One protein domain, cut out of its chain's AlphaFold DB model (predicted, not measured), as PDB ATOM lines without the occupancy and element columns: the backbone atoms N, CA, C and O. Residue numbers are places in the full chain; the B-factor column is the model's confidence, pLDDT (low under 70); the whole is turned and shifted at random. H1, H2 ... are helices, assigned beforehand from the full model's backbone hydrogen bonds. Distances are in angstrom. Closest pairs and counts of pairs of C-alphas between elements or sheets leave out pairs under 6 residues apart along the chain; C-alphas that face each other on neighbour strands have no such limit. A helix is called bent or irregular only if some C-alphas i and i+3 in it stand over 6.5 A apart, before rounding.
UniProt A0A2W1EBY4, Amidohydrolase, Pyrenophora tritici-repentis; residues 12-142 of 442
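What this domain is: This is residues 12 to 142 of the 442 residues of the protein "Amidohydrolase" of Pyrenophora tritici-repentis (UniProt A0A2W1EBY4). A compact cluster of mostly crossed helices is built round H2, with H1 and H3 folded back along it as antiparallel partners and the helical hairpin of H6 and H7 packed beyond it. The long, kinked H4 crosses this group, running from H3 past H1 and the end of H2 to H6, and short H5 turns off at its far end. The printed part has 131 residues with seven named helices, H1 to H7 in order, and no named strand: the class is all helix. It is compact, with a radius of gyration of the C-alphas of 14.4 A and spans of 38 by 37 by 24 A.

Where its parts are: H1, residues 12 to 23, begins at C-alpha 12 (-22.981, -7.000, 17.005). H2, residues 28 to 47, is 28.1 A long. H3, residues 54 to 69, is 20.8 A long and only just irregular: C-alphas 66 and 69 are 6.7 A apart. H4, residues 78 to 98, is 30.6 A long and ends at C-alpha 98 (-19.418, -5.402, -5.405). It has a kink of 32 degrees near residue 88. H5 holds residues 100 to 104, and H6 residues 114 to 125, 16.5 A long. H7, residues 132 to 140, ends at C-alpha 140 (2.058, -12.549, 8.709).

How they stand to each other: H4 is the hub, touching five helices. Its residues 82 to 89 touch residues 12 to 16 of H1, the closest C-alphas being Thr 13 and Glu 85 at 5.5 A. Its residues 86 to 90 touch residues 42 to 46 of H2, closest at the C-alphas of Ala 46 and Leu 90, 6.5 A; the steep tilt of 69 degrees is only just short of about perpendicular. H4 is about perpendicular to H6 at 76 degrees, and they touch where the C-alphas of Phe 93 and Phe 118 are 7.1 A apart. H4 and H3 only just touch, with 3 pairs of C-alphas within 8 A, the closest being Glu 61 and Phe 79 at 7.1 A. H4 and H5 touch only at the corner, and only just, closest at the C-alphas of Leu 97 and Arg 103, 6.1 A. H2 and H3 form a hairpin at a shallow tilt of 4 degrees, opposite ways, with the C-alphas of Ile 41 and Ala 60 closest at 5.1 A. H1 and H2 form another at 29 degrees, with Leu 21 and Arg 31 closest, their C-alphas 5.4 A apart. H6 and H7 form a third at a steep tilt of 41 degrees, with the C-alphas of Gln 124 and Ala 132 closest at 4.1 A. H3 and H7 are apart. Every O i to N i+4 pair is within hydrogen-bond range in H1, H2, H6 and H7; the counts are 11 of 12 in H3, 15 of 17 in H4 and 0 of 1 in H5, where 2 of 2 O i to N i+3 pairs are within range.

The domain as a whole: The C-alphas farthest apart, of Ser 76 and Glu 101, are 40.4 A apart. The printed part has no cut and no long link. Mean pLDDT of the printed part is 78.9; 22 residues are under 70, among them 12 to 16, 49 to 54 and 100 to 104.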
ATOM      1  N   GLU A  12     -22.480  -5.829  16.254       56.12
ATOM      2  CA  GLU A  12     -22.981  -7.000  17.005       56.12
ATOM      3  C   GLU A  12     -22.452  -8.345  16.445       56.12
ATOM      4  O   GLU A  12     -22.169  -9.282  17.193       56.12
ATOM      5  N   THR A  13     -22.153  -8.430  15.143       53.06
ATOM      6  CA  THR A  13     -21.468  -9.597  14.549       53.06
ATOM      7  C   THR A  13     -19.962  -9.612  14.851       53.06
ATOM      8  O   THR A  13     -19.388 -10.675  15.103       53.06
ATOM      9  N   LEU A  14     -19.320  -8.434  14.878       54.03
ATOM     10  CA  LEU A  14     -17.957  -8.253  15.397       54.03
ATOM     11  C   LEU A  14     -17.871  -8.610  16.880       54.03
ATOM     12  O   LEU A  14     -16.875  -9.185  17.315       54.03
ATOM     13  N   GLU A  15     -18.919  -8.299  17.643       60.84
ATOM     14  CA  GLU A  15     -19.064  -8.752  19.019       60.84
ATOM     15  C   GLU A  15     -19.193 -10.273  19.068       60.84
ATOM     16  O   GLU A  15     -18.490 -10.870  19.860       60.84
ATOM     17  N   CYS A  16     -19.953 -10.947  18.203       67.19
ATOM     18  CA  CYS A  16     -20.061 -12.413  18.242       67.19
ATOM     19  C   CYS A  16     -18.722 -13.143  18.005       67.19
ATOM     20  O   CYS A  16     -18.314 -13.959  18.835       67.19
ATOM     21  N   LEU A  17     -18.013 -12.851  16.904       74.56
ATOM     22  CA  LEU A  17     -16.693 -13.453  16.644       74.56
ATOM     23  C   LEU A  17     -15.651 -12.971  17.664       74.56
ATOM     24  O   LEU A  17     -14.849 -13.765  18.154       74.56
ATOM     25  N   GLY A  18     -15.677 -11.686  18.023       72.62
ATOM     26  CA  GLY A  18     -14.772 -11.120  19.017       72.62
ATOM     27  C   GLY A  18     -14.972 -11.711  20.413       72.62
ATOM     28  O   GLY A  18     -13.995 -12.059  21.065       72.62
ATOM     29  N   ILE A  19     -16.220 -11.915  20.848       70.06
ATOM     30  CA  ILE A  19     -16.588 -12.585  22.103       70.06
ATOM     31  C   ILE A  19     -16.030 -14.001  22.104       70.06
ATOM     32  O   ILE A  19     -15.407 -14.387  23.086       70.06
ATOM     33  N   LEU A  20     -16.194 -14.764  21.018       75.81
ATOM     34  CA  LEU A  20     -15.638 -16.117  20.933       75.81
ATOM     35  C   LEU A  20     -14.109 -16.112  21.057       75.81
ATOM     36  O   LEU A  20     -13.563 -16.867  21.854       75.81
ATOM     37  N   LEU A  21     -13.419 -15.241  20.314       80.19
ATOM     38  CA  LEU A  21     -11.950 -15.148  20.325       80.19
ATOM     39  C   LEU A  21     -11.378 -14.630  21.656       80.19
ATOM     40  O   LEU A  21     -10.255 -14.973  22.031       80.19
ATOM     41  N   LEU A  22     -12.124 -13.797  22.379       75.88
ATOM     42  CA  LEU A  22     -11.729 -13.296  23.697       75.88
ATOM     43  C   LEU A  22     -12.097 -14.259  24.828       75.88
ATOM     44  O   LEU A  22     -11.442 -14.245  25.867       75.88
ATOM     45  N   ALA A  23     -13.125 -15.085  24.634       72.19
ATOM     46  CA  ALA A  23     -13.542 -16.108  25.585       72.19
ATOM     47  C   ALA A  23     -12.732 -17.409  25.465       72.19
ATOM     48  O   ALA A  23     -12.742 -18.206  26.402       72.19
ATOM     49  N   THR A  24     -12.025 -17.639  24.351       78.88
ATOM     50  CA  THR A  24     -11.026 -18.715  24.269       78.88
ATOM     51  C   THR A  24      -9.822 -18.438  25.152       78.88
ATOM     52  O   THR A  24      -9.394 -17.290  25.279       78.88
ATOM     53  N   ASP A  25      -9.203 -19.505  25.664       67.88
ATOM     54  CA  ASP A  25      -7.872 -19.439  26.269       67.88
ATOM     55  C   ASP A  25      -6.943 -18.607  25.371       67.88
ATOM     56  O   ASP A  25      -6.850 -18.874  24.172       67.88
ATOM     57  N   ASN A  26      -6.260 -17.605  25.946       69.44
ATOM     58  CA  ASN A  26      -5.468 -16.563  25.260       69.44
ATOM     59  C   ASN A  26      -4.270 -17.073  24.416       69.44
ATOM     60  O   ASN A  26      -3.350 -16.321  24.105       69.44
ATOM     61  N   THR A  27      -4.246 -18.350  24.050       83.00
ATOM     62  CA  THR A  27      -3.264 -18.934  23.143       83.00
ATOM     63  C   THR A  27      -3.605 -18.611  21.687       83.00
ATOM     64  O   THR A  27      -4.755 -18.715  21.255       83.00
ATOM     65  N   HIS A  28      -2.577 -18.280  20.904       84.31
ATOM     66  CA  HIS A  28      -2.702 -18.023  19.467       84.31
ATOM     67  C   HIS A  28      -3.351 -19.204  18.715       84.31
ATOM     68  O   HIS A  28      -4.220 -19.020  17.861       84.31
ATOM     69  N   ALA A  29      -3.003 -20.439  19.098       83.19
ATOM     70  CA  ALA A  29      -3.546 -21.656  18.498       83.19
ATOM     71  C   ALA A  29      -5.064 -21.808  18.715       83.19
ATOM     72  O   ALA A  29      -5.789 -22.075  17.758       83.19
ATOM     73  N   ALA A  30      -5.563 -21.593  19.940       81.00
ATOM     74  CA  ALA A  30      -6.996 -21.700  20.230       81.00
ATOM     75  C   ALA A  30      -7.815 -20.635  19.481       81.00
ATOM     76  O   ALA A  30      -8.851 -20.948  18.892       81.00
ATOM     77  N   ARG A  31      -7.311 -19.395  19.428       86.06
ATOM     78  CA  ARG A  31      -7.932 -18.307  18.657       86.06
ATOM     79  C   ARG A  31      -7.968 -18.609  17.158       86.06
ATOM     80  O   ARG A  31      -8.991 -18.394  16.513       86.06
ATOM     81  N   THR A  32      -6.892 -19.174  16.615       87.38
ATOM     82  CA  THR A  32      -6.832 -19.599  15.208       87.38
ATOM     83  C   THR A  32      -7.875 -20.671  14.898       87.38
ATOM     84  O   THR A  32      -8.563 -20.587  13.881       87.38
ATOM     85  N   GLU A  33      -8.053 -21.666  15.772       84.06
ATOM     86  CA  GLU A  33      -9.080 -22.697  15.581       84.06
ATOM     87  C   GLU A  33     -10.501 -22.118  15.562       84.06
ATOM     88  O   GLU A  33     -11.295 -22.480  14.687       84.06
ATOM     89  N   VAL A  34     -10.808 -21.201  16.486       86.06
ATOM     90  CA  VAL A  34     -12.109 -20.523  16.542       86.06
ATOM     91  C   VAL A  34     -12.348 -19.676  15.299       86.06
ATOM     92  O   VAL A  34     -13.412 -19.789  14.688       86.06
ATOM     93  N   PHE A  35     -11.347 -18.904  14.866       88.69
ATOM     94  CA  PHE A  35     -11.420 -18.147  13.619       88.69
ATOM     95  C   PHE A  35     -11.716 -19.063  12.421       88.69
ATOM     96  O   PHE A  35     -12.648 -18.812  11.661       88.69
ATOM     97  N   CYS A  36     -10.986 -20.173  12.291       87.81
ATOM     98  CA  CYS A  36     -11.170 -21.141  11.210       87.81
ATOM     99  C   CYS A  36     -12.558 -21.797  11.199       87.81
ATOM    100  O   CYS A  36     -13.083 -22.106  10.128       87.81
ATOM    101  N   ALA A  37     -13.145 -22.072  12.365       85.75
ATOM    102  CA  ALA A  37     -14.499 -22.613  12.447       85.75
ATOM    103  C   ALA A  37     -15.543 -21.560  12.043       85.75
ATOM    104  O   ALA A  37     -16.431 -21.857  11.244       85.75
ATOM    105  N   PHE A  38     -15.391 -20.324  12.522       87.25
ATOM    106  CA  PHE A  38     -16.303 -19.230  12.203       87.25
ATOM    107  C   PHE A  38     -16.263 -18.842  10.719       87.25
ATOM    108  O   PHE A  38     -17.311 -18.713  10.090       87.25
ATOM    109  N   ASP A  39     -15.073 -18.735  10.124       88.06
ATOM    110  CA  ASP A  39     -14.891 -18.460   8.689       88.06
ATOM    111  C   ASP A  39     -15.598 -19.506   7.812       88.06
ATOM    112  O   ASP A  39     -16.257 -19.158   6.835       88.06
ATOM    113  N   LYS A  40     -15.566 -20.788   8.206       86.94
ATOM    114  CA  LYS A  40     -16.296 -21.859   7.505       86.94
ATOM    115  C   LYS A  40     -17.809 -21.723   7.623       86.94
ATOM    116  O   LYS A  40     -18.509 -21.937   6.634       86.94
ATOM    117  N   ILE A  41     -18.317 -21.374   8.805       87.38
ATOM    118  CA  ILE A  41     -19.748 -21.109   9.010       87.38
ATOM    119  C   ILE A  41     -20.185 -19.935   8.127       87.38
ATOM    120  O   ILE A  41     -21.174 -20.040   7.399       87.38
ATOM    121  N   PHE A  42     -19.398 -18.858   8.112       86.44
ATOM    122  CA  PHE A  42     -19.637 -17.700   7.257       86.44
ATOM    123  C   PHE A  42     -19.615 -18.075   5.769       86.44
ATOM    124  O   PHE A  42     -20.502 -17.680   5.014       86.44
ATOM    125  N   HIS A  43     -18.643 -18.885   5.340       85.69
ATOM    126  CA  HIS A  43     -18.559 -19.392   3.973       85.69
ATOM    127  C   HIS A  43     -19.823 -20.162   3.564       85.69
ATOM    128  O   HIS A  43     -20.374 -19.914   2.491       85.69
ATOM    129  N   ILE A  44     -20.310 -21.068   4.419       84.94
ATOM    130  CA  ILE A  44     -21.543 -21.827   4.171       84.94
ATOM    131  C   ILE A  44     -22.729 -20.874   4.015       84.94
ATOM    132  O   ILE A  44     -23.467 -20.977   3.036       84.94
ATOM    133  N   ALA A  45     -22.877 -19.907   4.921       83.38
ATOM    134  CA  ALA A  45     -23.954 -18.923   4.852       83.38
ATOM    135  C   ALA A  45     -23.884 -18.063   3.575       83.38
ATOM    136  O   ALA A  45     -24.909 -17.794   2.946       83.38
ATOM    137  N   ALA A  46     -22.680 -17.661   3.160       81.50
ATOM    138  CA  ALA A  46     -22.473 -16.823   1.986       81.50
ATOM    139  C   ALA A  46     -22.733 -17.566   0.667       81.50
ATOM    140  O   ALA A  46     -23.361 -17.007  -0.229       81.50
ATOM    141  N   TYR A  47     -22.268 -18.814   0.539       75.69
ATOM    142  CA  TYR A  47     -22.194 -19.501  -0.757       75.69
ATOM    143  C   TYR A  47     -23.167 -20.672  -0.927       75.69
ATOM    144  O   TYR A  47     -23.415 -21.068  -2.061       75.69
ATOM    145  N   LYS A  48     -23.764 -21.199   0.150       71.56
ATOM    146  CA  LYS A  48     -24.770 -22.278   0.076       71.56
ATOM    147  C   LYS A  48     -26.213 -21.808   0.273       71.56
ATOM    148  O   LYS A  48     -27.122 -22.623   0.375       71.56
ATOM    149  N   ARG A  49     -26.459 -20.494   0.276       63.03
ATOM    150  CA  ARG A  49     -27.794 -19.896   0.487       63.03
ATOM    151  C   ARG A  49     -28.847 -20.311  -0.556       63.03
ATOM    152  O   ARG A  49     -30.037 -20.151  -0.310       63.03
ATOM    153  N   SER A  50     -28.421 -20.798  -1.722       53.84
ATOM    154  CA  SER A  50     -29.301 -21.273  -2.798       53.84
ATOM    155  C   SER A  50     -29.781 -22.721  -2.629       53.84
ATOM    156  O   SER A  50     -30.650 -23.149  -3.385       53.84
ATOM    157  N   GLU A  51     -29.223 -23.482  -1.684       58.12
ATOM    158  CA  GLU A  51     -29.703 -24.822  -1.322       58.12
ATOM    159  C   GLU A  51     -30.917 -24.710  -0.370       58.12
ATOM    160  O   GLU A  51     -31.105 -23.663   0.257       58.12
ATOM    161  N   PRO A  52     -31.778 -25.742  -0.247       58.16
ATOM    162  CA  PRO A  52     -32.917 -25.713   0.672       58.16
ATOM    163  C   PRO A  52     -32.465 -25.302   2.080       58.16
ATOM    164  O   PRO A  52     -31.590 -25.938   2.657       58.16
ATOM    165  N   TRP A  53     -33.051 -24.227   2.617       52.56
ATOM    166  CA  TRP A  53     -32.579 -23.476   3.794       52.56
ATOM    167  C   TRP A  53     -32.283 -24.298   5.062       52.56
ATOM    168  O   TRP A  53     -31.553 -23.821   5.930       52.56
ATOM    169  N   THR A  54     -32.812 -25.516   5.181       57.72
ATOM    170  CA  THR A  54     -32.520 -26.438   6.286       57.72
ATOM    171  C   THR A  54     -31.087 -26.982   6.230       57.72
ATOM    172  O   THR A  54     -30.399 -26.987   7.246       57.72
ATOM    173  N   THR A  55     -30.567 -27.324   5.049       73.75
ATOM    174  CA  THR A  55     -29.269 -28.010   4.909       73.75
ATOM    175  C   THR A  55     -28.043 -27.127   5.224       73.75
ATOM    176  O   THR A  55     -27.126 -27.606   5.895       73.75
ATOM    177  N   PRO A  56     -27.977 -25.838   4.821       81.88
ATOM    178  CA  PRO A  56     -26.841 -24.975   5.160       81.88
ATOM    179  C   PRO A  56     -26.735 -24.661   6.656       81.88
ATOM    180  O   PRO A  56     -25.628 -24.629   7.193       81.88
ATOM    181  N   LYS A  57     -27.876 -24.445   7.330       85.31
ATOM    182  CA  LYS A  57     -27.907 -24.146   8.767       85.31
ATOM    183  C   LYS A  57     -27.495 -25.365   9.592       85.31
ATOM    184  O   LYS A  57     -26.642 -25.228  10.458       85.31
ATOM    185  N   GLU A  58     -28.023 -26.545   9.269       86.00
ATOM    186  CA  GLU A  58     -27.638 -27.809   9.915       86.00
ATOM    187  C   GLU A  58     -26.130 -28.081   9.786       86.00
ATOM    188  O   GLU A  58     -25.470 -28.461  10.751       86.00
ATOM    189  N   LEU A  59     -25.538 -27.833   8.609       84.81
ATOM    190  CA  LEU A  59     -24.096 -28.003   8.406       84.81
ATOM    191  C   LEU A  59     -23.267 -27.033   9.262       84.81
ATOM    192  O   LEU A  59     -22.227 -27.414   9.801       84.81
ATOM    193  N   ALA A  60     -23.716 -25.784   9.374       87.62
ATOM    194  CA  ALA A  60     -23.079 -24.787  10.223       87.62
ATOM    195  C   ALA A  60     -23.204 -25.121  11.716       87.62
ATOM    196  O   ALA A  60     -22.231 -24.962  12.451       87.62
ATOM    197  N   GLU A  61     -24.362 -25.621  12.146       88.38
ATOM    198  CA  GLU A  61     -24.620 -26.044  13.524       88.38
ATOM    199  C   GLU A  61     -23.723 -27.222  13.916       88.38
ATOM    200  O   GLU A  61     -23.096 -27.199  14.969       88.38
ATOM    201  N   ASN A  62     -23.527 -28.194  13.021       87.44
ATOM    202  CA  ASN A  62     -22.589 -29.292  13.265       87.44
ATOM    203  C   ASN A  62     -21.147 -28.794  13.471       87.44
ATOM    204  O   ASN A  62     -20.462 -29.234  14.393       87.44
ATOM    205  N   ILE A  63     -20.681 -27.839  12.653       86.06
ATOM    206  CA  ILE A  63     -19.351 -27.227  12.833       86.06
ATOM    207  C   ILE A  63     -19.275 -26.485  14.171       86.06
ATOM    208  O   ILE A  63     -18.238 -26.530  14.838       86.06
ATOM    209  N   TRP A  64     -20.354 -25.804  14.555       86.12
ATOM    210  CA  TRP A  64     -20.454 -25.086  15.817       86.12
ATOM    211  C   TRP A  64     -20.319 -26.025  17.022       86.12
ATOM    212  O   TRP A  64     -19.441 -25.820  17.864       86.12
ATOM    213  N   GLU A  65     -21.132 -27.077  17.076       85.62
ATOM    214  CA  GLU A  65     -21.140 -28.049  18.172       85.62
ATOM    215  C   GLU A  65     -19.807 -28.805  18.273       85.62
ATOM    216  O   GLU A  65     -19.232 -28.919  19.356       85.62
ATOM    217  N   GLU A  66     -19.259 -29.269  17.144       82.44
ATOM    218  CA  GLU A  66     -18.011 -30.039  17.136       82.44
ATOM    219  C   GLU A  66     -16.782 -29.204  17.513       82.44
ATOM    220  O   GLU A  66     -15.860 -29.715  18.156       82.44
ATOM    221  N   ARG A  67     -16.716 -27.942  17.066       80.38
ATOM    222  CA  ARG A  67     -15.470 -27.157  17.113       80.38
ATOM    223  C   ARG A  67     -15.506 -25.967  18.050       80.38
ATOM    224  O   ARG A  67     -14.471 -25.649  18.624       80.38
ATOM    225  N   LEU A  68     -16.643 -25.293  18.182       76.75
ATOM    226  CA  LEU A  68     -16.740 -24.050  18.948       76.75
ATOM    227  C   LEU A  68     -17.245 -24.303  20.367       76.75
ATOM    228  O   LEU A  68     -16.590 -23.866  21.309       76.75
ATOM    229  N   GLN A  69     -18.315 -25.083  20.549       74.38
ATOM    230  CA  GLN A  69     -18.865 -25.377  21.882       74.38
ATOM    231  C   GLN A  69     -17.888 -26.157  22.778       74.38
ATOM    232  O   GLN A  69     -17.840 -25.955  23.990       74.38
ATOM    233  N   MET A  70     -17.052 -27.012  22.184       69.62
ATOM    234  CA  MET A  70     -15.983 -27.723  22.900       69.62
ATOM    235  C   MET A  70     -14.832 -26.809  23.353       69.62
ATOM    236  O   MET A  70     -14.056 -27.192  24.229       69.62
ATOM    237  N   ARG A  71     -14.679 -25.631  22.735       70.19
ATOM    238  CA  ARG A  71     -13.559 -24.699  22.953       70.19
ATOM    239  C   ARG A  71     -13.952 -23.462  23.751       70.19
ATOM    240  O   ARG A  71     -13.102 -22.883  24.419       70.19
ATOM    241  N   VAL A  72     -15.219 -23.065  23.682       72.00
ATOM    242  CA  VAL A  72     -15.776 -21.906  24.374       72.00
ATOM    243  C   VAL A  72     -17.093 -22.330  25.009       72.00
ATOM    244  O   VAL A  72     -17.986 -22.823  24.325       72.00
ATOM    245  N   ALA A  73     -17.236 -22.126  26.319       70.50
ATOM    246  CA  ALA A  73     -18.494 -22.385  27.006       70.50
ATOM    247  C   ALA A  73     -19.542 -21.350  26.568       70.50
ATOM    248  O   ALA A  73     -19.571 -20.228  27.074       70.50
ATOM    249  N   THR A  74     -20.394 -21.716  25.610       69.88
ATOM    250  CA  THR A  74     -21.442 -20.834  25.084       69.88
ATOM    251  C   THR A  74     -22.815 -21.186  25.658       69.88
ATOM    252  O   THR A  74     -23.121 -22.369  25.814       69.88
ATOM    253  N   PRO A  75     -23.677 -20.198  25.967       74.38
ATOM    254  CA  PRO A  75     -25.039 -20.462  26.419       74.38
ATOM    255  C   PRO A  75     -25.874 -21.236  25.392       74.38
ATOM    256  O   PRO A  75     -25.672 -21.122  24.181       74.38
ATOM    257  N   SER A  76     -26.897 -21.946  25.872       68.75
ATOM    258  CA  SER A  76     -27.923 -22.539  25.009       68.75
ATOM    259  C   SER A  76     -28.589 -21.457  24.141       68.75
ATOM    260  O   SER A  76     -28.906 -20.378  24.639       68.75
ATOM    261  N   ASN A  77     -28.812 -21.750  22.855       74.56
ATOM    262  CA  ASN A  77     -29.293 -20.834  21.802       74.56
ATOM    263  C   ASN A  77     -28.297 -19.784  21.282       74.56
ATOM    264  O   ASN A  77     -28.664 -19.024  20.383       74.56
ATOM    265  N   PHE A  78     -27.055 -19.740  21.768       80.12
ATOM    266  CA  PHE A  78     -26.080 -18.760  21.282       80.12
ATOM    267  C   PHE A  78     -25.768 -18.935  19.783       80.12
ATOM    268  O   PHE A  78     -25.718 -17.940  19.065       80.12
ATOM    269  N   PHE A  79     -25.702 -20.173  19.274       83.38
ATOM    270  CA  PHE A  79     -25.560 -20.438  17.833       83.38
ATOM    271  C   PHE A  79     -26.648 -19.759  16.993       83.38
ATOM    272  O   PHE A  79     -26.334 -19.116  15.998       83.38
ATOM    273  N   ASN A  80     -27.921 -19.854  17.399       83.31
ATOM    274  CA  ASN A  80     -29.023 -19.238  16.655       83.31
ATOM    275  C   ASN A  80     -28.854 -17.720  16.555       83.31
ATOM    276  O   ASN A  80     -29.096 -17.158  15.494       83.31
ATOM    277  N   HIS A  81     -28.402 -17.067  17.627       80.62
ATOM    278  CA  HIS A  81     -28.123 -15.635  17.596       80.62
ATOM    279  C   HIS A  81     -26.977 -15.306  16.630       80.62
ATOM    280  O   HIS A  81     -27.144 -14.465  15.751       80.62
ATOM    281  N   VAL A  82     -25.858 -16.030  16.724       81.19
ATOM    282  CA  VAL A  82     -24.709 -15.851  15.823       81.19
ATOM    283  C   VAL A  82     -25.088 -16.100  14.361       81.19
ATOM    284  O   VAL A  82     -24.640 -15.380  13.472       81.19
ATOM    285  N   TRP A  83     -25.925 -17.102  14.097       84.00
ATOM    286  CA  TRP A  83     -26.391 -17.426  12.754       84.00
ATOM    287  C   TRP A  83     -27.204 -16.284  12.136       84.00
ATOM    288  O   TRP A  83     -26.927 -15.891  11.004       84.00
ATOM    289  N   GLU A  84     -28.162 -15.717  12.875       82.00
ATOM    290  CA  GLU A  84     -28.940 -14.564  12.402       82.00
ATOM    291  C   GLU A  84     -28.047 -13.337  12.155       82.00
ATOM    292  O   GLU A  84     -28.183 -12.671  11.130       82.00
ATOM    293  N   GLU A  85     -27.065 -13.090  13.023       79.50
ATOM    294  CA  GLU A  85     -26.081 -12.016  12.844       79.50
ATOM    295  C   GLU A  85     -25.232 -12.196  11.575       79.50
ATOM    296  O   GLU A  85     -25.076 -11.264  10.779       79.50
ATOM    297  N   ILE A  86     -24.742 -13.413  11.311       82.81
ATOM    298  CA  ILE A  86     -24.018 -13.724  10.070       82.81
ATOM    299  C   ILE A  86     -24.889 -13.401   8.854       82.81
ATOM    300  O   ILE A  86     -24.408 -12.765   7.913       82.81
ATOM    301  N   LEU A  87     -26.168 -13.793   8.871       80.06
ATOM    302  CA  LEU A  87     -27.098 -13.517   7.773       80.06
ATOM    303  C   LEU A  87     -27.308 -12.014   7.538       80.06
ATOM    304  O   LEU A  87     -27.463 -11.610   6.381       80.06
ATOM    305  N   LEU A  88     -27.279 -11.189   8.588       77.62
ATOM    306  CA  LEU A  88     -27.358  -9.730   8.476       77.62
ATOM    307  C   LEU A  88     -26.093  -9.138   7.829       77.62
ATOM    308  O   LEU A  88     -26.195  -8.334   6.897       77.62
ATOM    309  N   VAL A  89     -24.906  -9.586   8.247       77.62
ATOM    310  CA  VAL A  89     -23.616  -9.099   7.719       77.62
ATOM    311  C   VAL A  89     -23.334  -9.551   6.288       77.62
ATOM    312  O   VAL A  89     -22.554  -8.909   5.578       77.62
ATOM    313  N   LEU A  90     -24.026 -10.578   5.785       80.75
ATOM    314  CA  LEU A  90     -23.908 -10.964   4.378       80.75
ATOM    315  C   LEU A  90     -24.170  -9.792   3.424       80.75
ATOM    316  O   LEU A  90     -23.533  -9.729   2.376       80.75
ATOM    317  N   ASN A  91     -25.055  -8.847   3.761       78.19
ATOM    318  CA  ASN A  91     -25.283  -7.681   2.904       78.19
ATOM    319  C   ASN A  91     -24.024  -6.809   2.763       78.19
ATOM    320  O   ASN A  91     -23.676  -6.406   1.653       78.19
ATOM    321  N   GLU A  92     -23.307  -6.570   3.861       76.81
ATOM    322  CA  GLU A  92     -22.037  -5.840   3.839       76.81
ATOM    323  C   GLU A  92     -20.975  -6.605   3.062       76.81
ATOM    324  O   GLU A  92     -20.285  -6.023   2.230       76.81
ATOM    325  N   PHE A  93     -20.905  -7.923   3.253       82.12
ATOM    326  CA  PHE A  93     -20.021  -8.777   2.473       82.12
ATOM    327  C   PHE A  93     -20.333  -8.719   0.969       82.12
ATOM    328  O   PHE A  93     -19.422  -8.626   0.150       82.12
ATOM    329  N   TYR A  94     -21.607  -8.702   0.569       80.88
ATOM    330  CA  TYR A  94     -21.984  -8.545  -0.838       80.88
ATOM    331  C   TYR A  94     -21.650  -7.155  -1.387       80.88
ATOM    332  O   TYR A  94     -21.237  -7.051  -2.543       80.88
ATOM    333  N   ILE A  95     -21.797  -6.090  -0.594       79.31
ATOM    334  CA  ILE A  95     -21.353  -4.739  -0.972       79.31
ATOM    335  C   ILE A  95     -19.831  -4.722  -1.130       79.31
ATOM    336  O   ILE A  95     -19.323  -4.269  -2.156       79.31
ATOM    337  N   TYR A  96     -19.115  -5.314  -0.177       79.25
ATOM    338  CA  TYR A  96     -17.672  -5.501  -0.213       79.25
ATOM    339  C   TYR A  96     -17.228  -6.274  -1.458       79.25
ATOM    340  O   TYR A  96     -16.252  -5.900  -2.096       79.25
ATOM    341  N   LEU A  97     -17.963  -7.312  -1.866       79.06
ATOM    342  CA  LEU A  97     -17.728  -8.032  -3.120       79.06
ATOM    343  C   LEU A  97     -18.110  -7.229  -4.367       79.06
ATOM    344  O   LEU A  97     -17.627  -7.534  -5.456       79.06
ATOM    345  N   LYS A  98     -19.020  -6.255  -4.274       77.75
ATOM    346  CA  LYS A  98     -19.418  -5.402  -5.405       77.75
ATOM    347  C   LYS A  98     -18.388  -4.320  -5.698       77.75
ATOM    348  O   LYS A  98     -18.187  -4.002  -6.870       77.75
ATOM    349  N   ASP A  99     -17.695  -3.838  -4.683       77.12
ATOM    350  CA  ASP A  99     -16.575  -2.929  -4.867       77.12
ATOM    351  C   ASP A  99     -15.437  -3.623  -5.657       77.12
ATOM    352  O   ASP A  99     -15.166  -4.821  -5.527       77.12
ATOM    353  N   LYS A 100     -14.881  -2.900  -6.633       68.56
ATOM    354  CA  LYS A 100     -13.851  -3.402  -7.548       68.56
ATOM    355  C   LYS A 100     -12.469  -3.323  -6.905       68.56
ATOM    356  O   LYS A 100     -11.674  -4.233  -7.126       68.56
ATOM    357  N   GLU A 101     -12.197  -2.277  -6.126       66.31
ATOM    358  CA  GLU A 101     -10.906  -2.091  -5.457       66.31
ATOM    359  C   GLU A 101     -10.716  -3.170  -4.397       66.31
ATOM    360  O   GLU A 101      -9.727  -3.907  -4.427       66.31
ATOM    361  N   THR A 102     -11.735  -3.364  -3.559       65.94
ATOM    362  CA  THR A 102     -11.748  -4.401  -2.528       65.94
ATOM    363  C   THR A 102     -11.531  -5.783  -3.122       65.94
ATOM    364  O   THR A 102     -10.747  -6.543  -2.575       65.94
ATOM    365  N   ARG A 103     -12.152  -6.150  -4.254       66.31
ATOM    366  CA  ARG A 103     -11.971  -7.464  -4.905       66.31
ATOM    367  C   ARG A 103     -10.511  -7.780  -5.212       66.31
ATOM    368  O   ARG A 103     -10.094  -8.920  -5.016       66.31
ATOM    369  N   THR A 104      -9.747  -6.788  -5.648       67.50
ATOM    370  CA  THR A 104      -8.361  -6.962  -6.104       67.50
ATOM    371  C   THR A 104      -7.307  -6.687  -5.038       67.50
ATOM    372  O   THR A 104      -6.165  -7.106  -5.203       67.50
ATOM    373  N   GLU A 105      -7.668  -6.004  -3.955       78.38
ATOM    374  CA  GLU A 105      -6.723  -5.581  -2.927       78.38
ATOM    375  C   GLU A 105      -6.205  -6.777  -2.100       78.38
ATOM    376  O   GLU A 105      -7.002  -7.504  -1.491       78.38
ATOM    377  N   PRO A 106      -4.888  -7.022  -2.052       81.44
ATOM    378  CA  PRO A 106      -4.336  -8.075  -1.210       81.44
ATOM    379  C   PRO A 106      -4.471  -7.721   0.281       81.44
ATOM    380  O   PRO A 106      -4.442  -6.553   0.660       81.44
ATOM    381  N   PHE A 107      -4.572  -8.732   1.145       83.81
ATOM    382  CA  PHE A 107      -4.465  -8.547   2.594       83.81
ATOM    383  C   PHE A 107      -3.004  -8.692   2.995       83.81
ATOM    384  O   PHE A 107      -2.461  -9.784   2.887       83.81
ATOM    385  N   MET A 108      -2.340  -7.604   3.391       84.75
ATOM    386  CA  MET A 108      -0.907  -7.637   3.737       84.75
ATOM    387  C   MET A 108      -0.024  -8.242   2.622       84.75
ATOM    388  O   MET A 108       0.935  -8.958   2.878       84.75
ATOM    389  N   GLY A 109      -0.375  -7.997   1.353       84.12
ATOM    390  CA  GLY A 109       0.312  -8.593   0.197       84.12
ATOM    391  C   GLY A 109      -0.148 -10.015  -0.169       84.12
ATOM    392  O   GLY A 109       0.180 -10.494  -1.253       84.12
ATOM    393  N   LEU A 110      -0.978 -10.656   0.657       86.44
ATOM    394  CA  LEU A 110      -1.519 -11.994   0.429       86.44
ATOM    395  C   LEU A 110      -2.804 -11.962  -0.401       86.44
ATOM    396  O   LEU A 110      -3.720 -11.163  -0.175       86.44
ATOM    397  N   ARG A 111      -2.908 -12.894  -1.350       84.06
ATOM    398  CA  ARG A 111      -4.142 -13.146  -2.102       84.06
ATOM    399  C   ARG A 111      -4.957 -14.209  -1.376       84.06
ATOM    400  O   ARG A 111      -4.517 -15.344  -1.250       84.06
ATOM    401  N   MET A 112      -6.155 -13.850  -0.931       84.19
ATOM    402  CA  MET A 112      -7.011 -14.713  -0.112       84.19
ATOM    403  C   MET A 112      -8.424 -14.784  -0.679       84.19
ATOM    404  O   MET A 112      -8.831 -13.933  -1.476       84.19
ATOM    405  N   VAL A 113      -9.194 -15.777  -0.230       82.19
ATOM    406  CA  VAL A 113     -10.614 -15.852  -0.579       82.19
ATOM    407  C   VAL A 113     -11.336 -14.626   0.005       82.19
ATOM    408  O   VAL A 113     -11.061 -14.244   1.146       82.19
ATOM    409  N   PRO A 114     -12.259 -13.985  -0.740       84.50
ATOM    410  CA  PRO A 114     -12.814 -12.698  -0.328       84.50
ATOM    411  C   PRO A 114     -13.476 -12.652   1.055       84.50
ATOM    412  O   PRO A 114     -13.372 -11.624   1.717       84.50
ATOM    413  N   HIS A 115     -14.150 -13.723   1.490       83.12
ATOM    414  CA  HIS A 115     -14.817 -13.760   2.799       83.12
ATOM    415  C   HIS A 115     -13.814 -13.821   3.953       83.12
ATOM    416  O   HIS A 115     -13.937 -13.042   4.890       83.12
ATOM    417  N   THR A 116     -12.762 -14.636   3.845       87.38
ATOM    418  CA  THR A 116     -11.693 -14.682   4.850       87.38
ATOM    419  C   THR A 116     -11.011 -13.327   4.991       87.38
ATOM    420  O   THR A 116     -10.820 -12.831   6.097       87.38
ATOM    421  N   ARG A 117     -10.709 -12.666   3.866       87.31
ATOM    422  CA  ARG A 117     -10.149 -11.307   3.875       87.31
ATOM    423  C   ARG A 117     -11.097 -10.296   4.520       87.31
ATOM    424  O   ARG A 117     -10.641  -9.433   5.262       87.31
ATOM    425  N   PHE A 118     -12.391 -10.381   4.219       85.88
ATOM    426  CA  PHE A 118     -13.408  -9.526   4.826       85.88
ATOM    427  C   PHE A 118     -13.421  -9.690   6.352       85.88
ATOM    428  O   PHE A 118     -13.314  -8.694   7.061       85.88
ATOM    429  N   LEU A 119     -13.420 -10.932   6.850       84.81
ATOM    430  CA  LEU A 119     -13.367 -11.223   8.285       84.81
ATOM    431  C   LEU A 119     -12.068 -10.737   8.945       84.81
ATOM    432  O   LEU A 119     -12.121 -10.154  10.023       84.81
ATOM    433  N   LEU A 120     -10.906 -10.906   8.307       86.69
ATOM    434  CA  LEU A 120      -9.633 -10.407   8.846       86.69
ATOM    435  C   LEU A 120      -9.588  -8.878   8.917       86.69
ATOM    436  O   LEU A 120      -9.179  -8.325   9.935       86.69
ATOM    437  N   LYS A 121     -10.063  -8.182   7.875       83.44
ATOM    438  CA  LYS A 121     -10.183  -6.714   7.895       83.44
ATOM    439  C   LYS A 121     -11.131  -6.254   9.001       83.44
ATOM    440  O   LYS A 121     -10.814  -5.315   9.725       83.44
ATOM    441  N   MET A 122     -12.251  -6.953   9.168       80.44
ATOM    442  CA  MET A 122     -13.195  -6.725  10.259       80.44
ATOM    443  C   MET A 122     -12.540  -6.885  11.637       80.44
ATOM    444  O   MET A 122     -12.722  -6.016  12.485       80.44
ATOM    445  N   LEU A 123     -11.737  -7.931  11.854       82.75
ATOM    446  CA  LEU A 123     -10.986  -8.122  13.102       82.75
ATOM    447  C   LEU A 123      -9.929  -7.032  13.331       82.75
ATOM    448  O   LEU A 123      -9.734  -6.606  14.466       82.75
ATOM    449  N   GLN A 124      -9.284  -6.555  12.262       82.25
ATOM    450  CA  GLN A 124      -8.246  -5.526  12.336       82.25
ATOM    451  C   GLN A 124      -8.799  -4.147  12.723       82.25
ATOM    452  O   GLN A 124      -8.187  -3.441  13.522       82.25
ATOM    453  N   SER A 125      -9.953  -3.754  12.173       77.62
ATOM    454  CA  SER A 125     -10.586  -2.459  12.470       77.62
ATOM    455  C   SER A 125     -11.633  -2.511  13.589       77.62
ATOM    456  O   SER A 125     -12.086  -1.468  14.058       77.62
ATOM    457  N   GLY A 126     -12.069  -3.707  13.980       71.12
ATOM    458  CA  GLY A 126     -13.150  -3.933  14.936       71.12
ATOM    459  C   GLY A 126     -12.705  -3.958  16.402       71.12
ATOM    460  O   GLY A 126     -11.520  -3.939  16.727       71.12
ATOM    461  N   TYR A 127     -13.687  -4.004  17.307       68.44
ATOM    462  CA  TYR A 127     -13.511  -4.245  18.748       68.44
ATOM    463  C   TYR A 127     -12.448  -3.362  19.440       68.44
ATOM    464  O   TYR A 127     -11.599  -3.845  20.189       68.44
ATOM    465  N   ASN A 128     -12.461  -2.050  19.171       70.19
ATOM    466  CA  ASN A 128     -11.474  -1.085  19.687       70.19
ATOM    467  C   ASN A 128     -10.003  -1.475  19.408       70.19
ATOM    468  O   ASN A 128      -9.112  -1.066  20.151       70.19
ATOM    469  N   GLY A 129      -9.746  -2.284  18.374       73.75
ATOM    470  CA  GLY A 129      -8.411  -2.756  18.004       73.75
ATOM    471  C   GLY A 129      -7.862  -3.905  18.856       73.75
ATOM    472  O   GLY A 129      -6.725  -4.307  18.644       73.75
ATOM    473  N   GLN A 130      -8.630  -4.482  19.789       81.19
ATOM    474  CA  GLN A 130      -8.117  -5.542  20.680       81.19
ATOM    475  C   GLN A 130      -7.726  -6.841  19.956       81.19
ATOM    476  O   GLN A 130      -6.997  -7.656  20.513       81.19
ATOM    477  N   LEU A 131      -8.226  -7.047  18.735       84.38
ATOM    478  CA  LEU A 131      -7.916  -8.206  17.891       84.38
ATOM    479  C   LEU A 131      -7.041  -7.832  16.686       84.38
ATOM    480  O   LEU A 131      -6.784  -8.688  15.841       84.38
ATOM    481  N   ALA A 132      -6.566  -6.583  16.611       87.56
ATOM    482  CA  ALA A 132      -5.746  -6.112  15.501       87.56
ATOM    483  C   ALA A 132      -4.402  -6.842  15.432       87.56
ATOM    484  O   ALA A 132      -4.012  -7.276  14.349       87.56
ATOM    485  N   ASP A 133      -3.750  -7.043  16.580       89.50
ATOM    486  CA  ASP A 133      -2.492  -7.788  16.661       89.50
ATOM    487  C   ASP A 133      -2.700  -9.237  16.211       89.50
ATOM    488  O   ASP A 133      -2.001  -9.699  15.321       89.50
ATOM    489  N   PHE A 134      -3.750  -9.910  16.699       89.19
ATOM    490  CA  PHE A 134      -4.081 -11.277  16.274       89.19
ATOM    491  C   PHE A 134      -4.359 -11.378  14.766       89.19
ATOM    492  O   PHE A 134      -3.864 -12.287  14.110       89.19
ATOM    493  N   ALA A 135      -5.143 -10.458  14.195       88.94
ATOM    494  CA  ALA A 135      -5.427 -10.461  12.760       88.94
ATOM    495  C   ALA A 135      -4.162 -10.208  11.919       88.94
ATOM    496  O   ALA A 135      -4.027 -10.765  10.830       88.94
ATOM    497  N   THR A 136      -3.252  -9.377  12.434       90.38
ATOM    498  CA  THR A 136      -1.966  -9.060  11.803       90.38
ATOM    499  C   THR A 136      -1.029 -10.264  11.874       90.38
ATOM    500  O   THR A 136      -0.580 -10.722  10.829       90.38
ATOM    501  N   GLU A 137      -0.826 -10.845  13.059       90.94
ATOM    502  CA  GLU A 137      -0.039 -12.069  13.278       90.94
ATOM    503  C   GLU A 137      -0.545 -13.216  12.394       90.94
ATOM    504  O   GLU A 137       0.226 -13.832  11.656       90.94
ATOM    505  N   LEU A 138      -1.862 -13.447  12.384       89.56
ATOM    506  CA  LEU A 138      -2.467 -14.487  11.562       89.56
ATOM    507  C   LEU A 138      -2.232 -14.238  10.069       89.56
ATOM    508  O   LEU A 138      -2.092 -15.202   9.327       89.56
ATOM    509  N   GLY A 139      -2.179 -12.983   9.618       89.31
ATOM    510  CA  GLY A 139      -1.773 -12.632   8.258       89.31
ATOM    511  C   GLY A 139      -0.293 -12.917   7.999       89.31
ATOM    512  O   GLY A 139       0.035 -13.601   7.034       89.31
ATOM    513  N   GLU A 140       0.599 -12.440   8.865       90.38
ATOM    514  CA  GLU A 140       2.058 -12.549   8.709       90.38
ATOM    515  C   GLU A 140       2.570 -13.993   8.707       90.38
ATOM    516  O   GLU A 140       3.541 -14.299   8.017       90.38
ATOM    517  N   GLU A 141       1.906 -14.899   9.426       91.06
ATOM    518  CA  GLU A 141       2.266 -16.319   9.435       91.06
ATOM    519  C   GLU A 141       1.990 -17.029   8.101       91.06
ATOM    520  O   GLU A 141       2.522 -18.116   7.865       91.06
ATOM    521  N   GLN A 142       1.143 -16.472   7.226       91.19
ATOM    522  CA  GLN A 142       0.736 -17.177   6.013       91.19
ATOM    523  C   GLN A 142       1.817 -17.098   4.933       91.19
ATOM    524  O   GLN A 142       2.350 -16.021   4.662       91.19
TER     525      GLN A 142